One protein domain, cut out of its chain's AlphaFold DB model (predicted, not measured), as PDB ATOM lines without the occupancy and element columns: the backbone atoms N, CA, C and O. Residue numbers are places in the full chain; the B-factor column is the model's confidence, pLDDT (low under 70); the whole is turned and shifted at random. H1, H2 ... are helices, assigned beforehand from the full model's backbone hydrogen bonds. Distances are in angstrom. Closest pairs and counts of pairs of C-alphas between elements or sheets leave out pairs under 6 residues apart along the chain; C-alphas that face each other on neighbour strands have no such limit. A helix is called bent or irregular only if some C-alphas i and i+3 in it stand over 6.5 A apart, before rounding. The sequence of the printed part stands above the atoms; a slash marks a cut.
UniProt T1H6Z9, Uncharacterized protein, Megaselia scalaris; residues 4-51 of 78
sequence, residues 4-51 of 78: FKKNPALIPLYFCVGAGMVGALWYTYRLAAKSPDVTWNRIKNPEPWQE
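This is residues 4 to 51 of the 78 residues of an uncharacterized protein of Megaselia scalaris (UniProt T1H6Z9). The printed part is a rod built on one long helix, H1, which makes the larger part of its length, with a short lead of residues 4 to 7 before it and a winding loop, residues 35 to 47, after it that ends in one small helical turn, H2. Residues 15 to 31 of H1 stand free, and H2 sits beyond the end of H1 without packing on it. There are 48 residues with two named helices, H1 then H2, and no named strand; the class is all helix. The whole is extended, with a radius of gyration of the C-alphas of 18.7 A and spans of 57 by 14 by 10 A.

Find C-alpha 8 at (-9.509, -61.535, -49.975); from there H1, residues 8 to 34, runs 39.2 A to C-alpha 34 at (-6.245, -27.077, -31.666). H1 is irregular, but only just: C-alphas 9 and 12 are 6.8 A apart. Then look for H2, residues 48 to 51, which ends at C-alpha 51 at (-2.390, -18.022, -28.910).

Begin at H1 and go outward along residues 35 to 47, a long link of 13 residues, to reach H2. H1 and H2 are apart, with no C-alpha of the one within 8 A of the other. In the backbone of H1, 21 of 23 O i to N i+4 pairs are within hydrogen-bond range; H2 is too short for such a pair, and its one O i to N i+3 pair is within range.

Look at Lys 6 and Pro 46 for the two C-alphas farthest apart, 57.3 A. Residues 41 to 46 of the link stand free. The printed part has no cut. Its mean pLDDT is 86.3, and residues 4 to 5 are under 70.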
ATOM      1  N   PHE A   4      -6.866 -63.021 -43.380       61.31
ATOM      2  CA  PHE A   4      -6.787 -62.245 -44.622       61.31
ATOM      3  C   PHE A   4      -6.452 -63.074 -45.869       61.31
ATOM      4  O   PHE A   4      -6.890 -62.720 -46.959       61.31
ATOM      5  N   LYS A   5      -5.721 -64.191 -45.732       63.62
ATOM      6  CA  LYS A   5      -5.416 -65.078 -46.872       63.62
ATOM      7  C   LYS A   5      -6.593 -65.968 -47.279       63.62
ATOM      8  O   LYS A   5      -6.632 -66.423 -48.415       63.62
ATOM      9  N   LYS A   6      -7.548 -66.214 -46.373       72.75
ATOM     10  CA  LYS A   6      -8.694 -67.099 -46.634       72.75
ATOM     11  C   LYS A   6      -9.835 -66.405 -47.373       72.75
ATOM     12  O   LYS A   6     -10.548 -67.070 -48.110       72.75
ATOM     13  N   ASN A   7     -10.005 -65.095 -47.188       78.38
ATOM     14  CA  ASN A   7     -11.089 -64.326 -47.802       78.38
ATOM     15  C   ASN A   7     -10.586 -62.943 -48.258       78.38
ATOM     16  O   ASN A   7     -10.743 -61.966 -47.520       78.38
ATOM     17  N   PRO A   8     -10.009 -62.818 -49.469       78.75
ATOM     18  CA  PRO A   8      -9.509 -61.535 -49.975       78.75
ATOM     19  C   PRO A   8     -10.615 -60.476 -50.134       78.75
ATOM     20  O   PRO A   8     -10.340 -59.281 -50.075       78.75
ATOM     21  N   ALA A   9     -11.880 -60.897 -50.240       82.50
ATOM     22  CA  ALA A   9     -13.041 -60.007 -50.282       82.50
ATOM     23  C   ALA A   9     -13.246 -59.173 -48.997       82.50
ATOM     24  O   ALA A   9     -13.917 -58.146 -49.042       82.50
ATOM     25  N   LEU A  10     -12.660 -59.568 -47.855       82.31
ATOM     26  CA  LEU A  10     -12.769 -58.818 -46.594       82.31
ATOM     27  C   LEU A  10     -11.769 -57.654 -46.476       82.31
ATOM     28  O   LEU A  10     -11.942 -56.786 -45.622       82.31
ATOM     29  N   ILE A  11     -10.734 -57.607 -47.318       86.12
ATOM     30  CA  ILE A  11      -9.716 -56.543 -47.311       86.12
ATOM     31  C   ILE A  11     -10.335 -55.137 -47.450       86.12
ATOM     32  O   ILE A  11     -10.033 -54.288 -46.609       86.12
ATOM     33  N   PRO A  12     -11.225 -54.860 -48.429       90.00
ATOM     34  CA  PRO A  12     -11.851 -53.541 -48.551       90.00
ATOM     35  C   PRO A  12     -12.740 -53.177 -47.352       90.00
ATOM     36  O   PRO A  12     -12.785 -52.014 -46.958       90.00
ATOM     37  N   LEU A  13     -13.392 -54.158 -46.719       89.38
ATOM     38  CA  LEU A  13     -14.187 -53.927 -45.509       89.38
ATOM     39  C   LEU A  13     -13.297 -53.440 -44.356       89.38
ATOM     40  O   LEU A  13     -13.576 -52.408 -43.745       89.38
ATOM     41  N   TYR A  14     -12.199 -54.150 -44.087       89.50
ATOM     42  CA  TYR A  14     -11.258 -53.762 -43.037       89.50
ATOM     43  C   TYR A  14     -10.573 -52.428 -43.327       89.50
ATOM     44  O   TYR A  14     -10.312 -51.672 -42.394       89.50
ATOM     45  N   PHE A  15     -10.328 -52.109 -44.599       93.50
ATOM     46  CA  PHE A  15      -9.806 -50.805 -44.990       93.50
ATOM     47  C   PHE A  15     -10.768 -49.674 -44.613       93.50
ATOM     48  O   PHE A  15     -10.353 -48.732 -43.942       93.50
ATOM     49  N   CYS A  16     -12.052 -49.778 -44.966       95.00
ATOM     50  CA  CYS A  16     -13.049 -48.761 -44.620       95.00
ATOM     51  C   CYS A  16     -13.200 -48.592 -43.101       95.00
ATOM     52  O   CYS A  16     -13.259 -47.466 -42.606       95.00
ATOM     53  N   VAL A  17     -13.213 -49.697 -42.350       95.56
ATOM     54  CA  VAL A  17     -13.293 -49.664 -40.879       95.56
ATOM     55  C   VAL A  17     -12.035 -49.033 -40.277       95.56
ATOM     56  O   VAL A  17     -12.135 -48.149 -39.427       95.56
ATOM     57  N   GLY A  18     -10.851 -49.431 -40.748       95.75
ATOM     58  CA  GLY A  18      -9.573 -48.849 -40.340       95.75
ATOM     59  C   GLY A  18      -9.503 -47.350 -40.623       95.75
ATOM     60  O   GLY A  18      -9.170 -46.571 -39.733       95.75
ATOM     61  N   ALA A  19      -9.892 -46.934 -41.829       96.94
ATOM     62  CA  ALA A  19      -9.953 -45.531 -42.220       96.94
ATOM     63  C   ALA A  19     -10.919 -44.732 -41.330       96.94
ATOM     64  O   ALA A  19     -10.578 -43.633 -40.896       96.94
ATOM     65  N   GLY A  20     -12.083 -45.298 -40.992       97.06
ATOM     66  CA  GLY A  20     -13.042 -44.682 -40.075       97.06
ATOM     67  C   GLY A  20     -12.472 -44.474 -38.669       97.06
ATOM     68  O   GLY A  20     -12.560 -43.372 -38.126       97.06
ATOM     69  N   MET A  21     -11.828 -45.497 -38.097       97.62
ATOM     70  CA  MET A  21     -11.201 -45.401 -36.771       97.62
ATOM     71  C   MET A  21     -10.070 -44.369 -36.749       97.62
ATOM     72  O   MET A  21     -10.017 -43.529 -35.850       97.62
ATOM     73  N   VAL A  22      -9.195 -44.386 -37.758       97.56
ATOM     74  CA  VAL A  22      -8.101 -43.412 -37.880       97.56
ATOM     75  C   VAL A  22      -8.652 -41.996 -38.043       97.56
ATOM     76  O   VAL A  22      -8.176 -41.083 -37.374       97.56
ATOM     77  N   GLY A  23      -9.687 -41.806 -38.866       97.00
ATOM     78  CA  GLY A  23     -10.338 -40.509 -39.052       97.00
ATOM     79  C   GLY A  23     -10.948 -39.963 -37.759       97.00
ATOM     80  O   GLY A  23     -10.757 -38.789 -37.437       97.00
ATOM     81  N   ALA A  24     -11.621 -40.814 -36.980       96.81
ATOM     82  CA  ALA A  24     -12.204 -40.434 -35.694       96.81
ATOM     83  C   ALA A  24     -11.130 -40.041 -34.665       96.81
ATOM     84  O   ALA A  24     -11.227 -38.983 -34.035       96.81
ATOM     85  N   LEU A  25     -10.074 -40.847 -34.525       97.50
ATOM     86  CA  LEU A  25      -8.951 -40.547 -33.631       97.50
ATOM     87  C   LEU A  25      -8.216 -39.271 -34.049       97.50
ATOM     88  O   LEU A  25      -7.905 -38.423 -33.217       97.50
ATOM     89  N   TRP A  26      -7.980 -39.096 -35.345       96.00
ATOM     90  CA  TRP A  26      -7.320 -37.905 -35.859       96.00
ATOM     91  C   TRP A  26      -8.144 -36.641 -35.608       96.00
ATOM     92  O   TRP A  26      -7.602 -35.633 -35.149       96.00
ATOM     93  N   TYR A  27      -9.455 -36.679 -35.862       93.88
ATOM     94  CA  TYR A  27     -10.312 -35.511 -35.677       93.88
ATOM     95  C   TYR A  27     -10.465 -35.132 -34.200       93.88
ATOM     96  O   TYR A  27     -10.375 -33.952 -33.854       93.88
ATOM     97  N   THR A  28     -10.629 -36.124 -33.321       94.50
ATOM     98  CA  THR A  28     -10.681 -35.906 -31.866       94.50
ATOM     99  C   THR A  28      -9.359 -35.362 -31.330       94.50
ATOM    100  O   THR A  28      -9.368 -34.361 -30.615       94.50
ATOM    101  N   TYR A  29      -8.219 -35.922 -31.744       94.62
ATOM    102  CA  TYR A  29      -6.898 -35.393 -31.395       94.62
ATOM    103  C   TYR A  29      -6.717 -33.949 -31.872       94.62
ATOM    104  O   TYR A  29      -6.302 -33.079 -31.108       94.62
ATOM    105  N   ARG A  30      -7.088 -33.661 -33.124       92.00
ATOM    106  CA  ARG A  30      -7.054 -32.306 -33.676       92.00
ATOM    107  C   ARG A  30      -7.905 -31.347 -32.850       92.00
ATOM    108  O   ARG A  30      -7.486 -30.210 -32.653       92.00
ATOM    109  N   LEU A  31      -9.094 -31.763 -32.413       89.50
ATOM    110  CA  LEU A  31      -9.977 -30.916 -31.612       89.50
ATOM    111  C   LEU A  31      -9.336 -30.642 -30.253       89.50
ATOM    112  O   LEU A  31      -9.266 -29.496 -29.831       89.50
ATOM    113  N   ALA A  32      -8.792 -31.673 -29.616       90.56
ATOM    114  CA  ALA A  32      -8.164 -31.544 -28.314       90.56
ATOM    115  C   ALA A  32      -6.898 -30.669 -28.360       90.56
ATOM    116  O   ALA A  32      -6.660 -29.888 -27.447       90.56
ATOM    117  N   ALA A  33      -6.093 -30.759 -29.421       88.12
ATOM    118  CA  ALA A  33      -4.852 -29.996 -29.548       88.12
ATOM    119  C   ALA A  33      -5.038 -28.583 -30.117       88.12
ATOM    120  O   ALA A  33      -4.221 -27.715 -29.831       88.12
ATOM    121  N   LYS A  34      -6.057 -28.356 -30.962       85.56
ATOM    122  CA  LYS A  34      -6.245 -27.077 -31.666       85.56
ATOM    123  C   LYS A  34      -7.477 -26.274 -31.245       85.56
ATOM    124  O   LYS A  34      -7.776 -25.280 -31.907       85.56
ATOM    125  N   SER A  35      -8.209 -26.706 -30.220       84.06
ATOM    126  CA  SER A  35      -9.344 -25.945 -29.692       84.06
ATOM    127  C   SER A  35      -8.886 -24.856 -28.722       84.06
ATOM    128  O   SER A  35      -8.119 -25.170 -27.813       84.06
ATOM    129  N   PRO A  36      -9.369 -23.605 -28.863       83.50
ATOM    130  CA  PRO A  36      -9.061 -22.531 -27.918       83.50
ATOM    131  C   PRO A  36      -9.613 -22.809 -26.510       83.50
ATOM    132  O   PRO A  36      -9.096 -22.271 -25.537       83.50
ATOM    133  N   ASP A  37     -10.615 -23.685 -26.391       82.00
ATOM    134  CA  ASP A  37     -11.217 -24.066 -25.108       82.00
ATOM    135  C   ASP A  37     -10.372 -25.093 -24.332       82.00
ATOM    136  O   ASP A  37     -10.623 -25.361 -23.156       82.00
ATOM    137  N   VAL A  38      -9.368 -25.700 -24.976       85.00
ATOM    138  CA  VAL A  38      -8.554 -26.768 -24.386       85.00
ATOM    139  C   VAL A  38      -7.128 -26.273 -24.177       85.00
ATOM    140  O   VAL A  38      -6.355 -26.119 -25.115       85.00
ATOM    141  N   THR A  39      -6.748 -26.072 -22.914       84.06
ATOM    142  CA  THR A  39      -5.378 -25.694 -22.535       84.06
ATOM    143  C   THR A  39      -4.654 -26.858 -21.866       84.06
ATOM    144  O   THR A  39      -4.996 -27.254 -20.747       84.06
ATOM    145  N   TRP A  40      -3.608 -27.360 -22.528       85.06
ATOM    146  CA  TRP A  40      -2.737 -28.429 -22.021       85.06
ATOM    147  C   TRP A  40      -1.651 -27.930 -21.068       85.06
ATOM    148  O   TRP A  40      -1.235 -28.653 -20.168       85.06
ATOM    149  N   ASN A  41      -1.189 -26.692 -21.248       81.94
ATOM    150  CA  ASN A  41      -0.070 -26.134 -20.500       81.94
ATOM    151  C   ASN A  41      -0.486 -24.859 -19.764       81.94
ATOM    152  O   ASN A  41      -0.230 -23.752 -20.221       81.94
ATOM    153  N   ARG A  42      -1.133 -25.036 -18.612       77.06
ATOM    154  CA  ARG A  42      -1.666 -23.932 -17.797       77.06
ATOM    155  C   ARG A  42      -0.599 -23.200 -16.977       77.06
ATOM    156  O   ARG A  42      -0.870 -22.131 -16.456       77.06
ATOM    157  N   ILE A  43       0.588 -23.794 -16.826       81.25
ATOM    158  CA  ILE A  43       1.637 -23.278 -15.933       81.25
ATOM    159  C   ILE A  43       2.616 -22.383 -16.693       81.25
ATOM    160  O   ILE A  43       2.976 -21.324 -16.197       81.25
ATOM    161  N   LYS A  44       3.055 -22.783 -17.895       81.19
ATOM    162  CA  LYS A  44       4.008 -21.972 -18.678       81.19
ATOM    163  C   LYS A  44       3.340 -21.019 -19.671       81.19
ATOM    164  O   LYS A  44       4.038 -20.209 -20.265       81.19
ATOM    165  N   ASN A  45       2.032 -21.142 -19.886       79.38
ATOM    166  CA  ASN A  45       1.260 -20.229 -20.723       79.38
ATOM    167  C   ASN A  45       0.095 -19.662 -19.895       79.38
ATOM    168  O   ASN A  45      -0.982 -20.263 -19.889       79.38
ATOM    169  N   PRO A  46       0.322 -18.573 -19.138       80.12
ATOM    170  CA  PRO A  46      -0.703 -17.963 -18.293       80.12
ATOM    171  C   PRO A  46      -1.851 -17.332 -19.097       80.12
ATOM    172  O   PRO A  46      -2.949 -17.209 -18.563       80.12
ATOM    173  N   GLU A  47      -1.639 -17.010 -20.380       81.88
ATOM    174  CA  GLU A  47      -2.656 -16.415 -21.260       81.88
ATOM    175  C   GLU A  47      -2.926 -17.255 -22.530       81.88
ATOM    176  O   GLU A  47      -2.687 -16.815 -23.660       81.88
ATOM    177  N   PRO A  48      -3.465 -18.478 -22.397       78.62
ATOM    178  CA  PRO A  48      -3.638 -19.401 -23.521       78.62
ATOM    179  C   PRO A  48      -4.586 -18.880 -24.613       78.62
ATOM    180  O   PRO A  48      -4.423 -19.209 -25.789       78.62
ATOM    181  N   TRP A  49      -5.535 -18.010 -24.259       77.56
ATOM    182  CA  TRP A  49      -6.443 -17.363 -25.212       77.56
ATOM    183  C   TRP A  49      -5.724 -16.453 -26.220       77.56
ATOM    184  O   TRP A  49      -6.238 -16.238 -27.320       77.56
ATOM    185  N   GLN A  50      -4.529 -15.943 -25.898       81.19
ATOM    186  CA  GLN A  50      -3.747 -15.104 -26.813       81.19
ATOM    187  C   GLN A  50      -3.227 -15.891 -28.015       81.19
ATOM    188  O   GLN A  50      -3.098 -15.340 -29.108       81.19
ATOM    189  N   GLU A  51      -2.969 -17.192 -27.852       79.94
ATOM    190  CA  GLU A  51      -2.390 -18.022 -28.910       79.94
ATOM    191  C   GLU A  51      -3.308 -18.112 -30.142       79.94
ATOM    192  O   GLU A  51      -2.845 -18.194 -31.283       79.94
TER     193      GLU A  51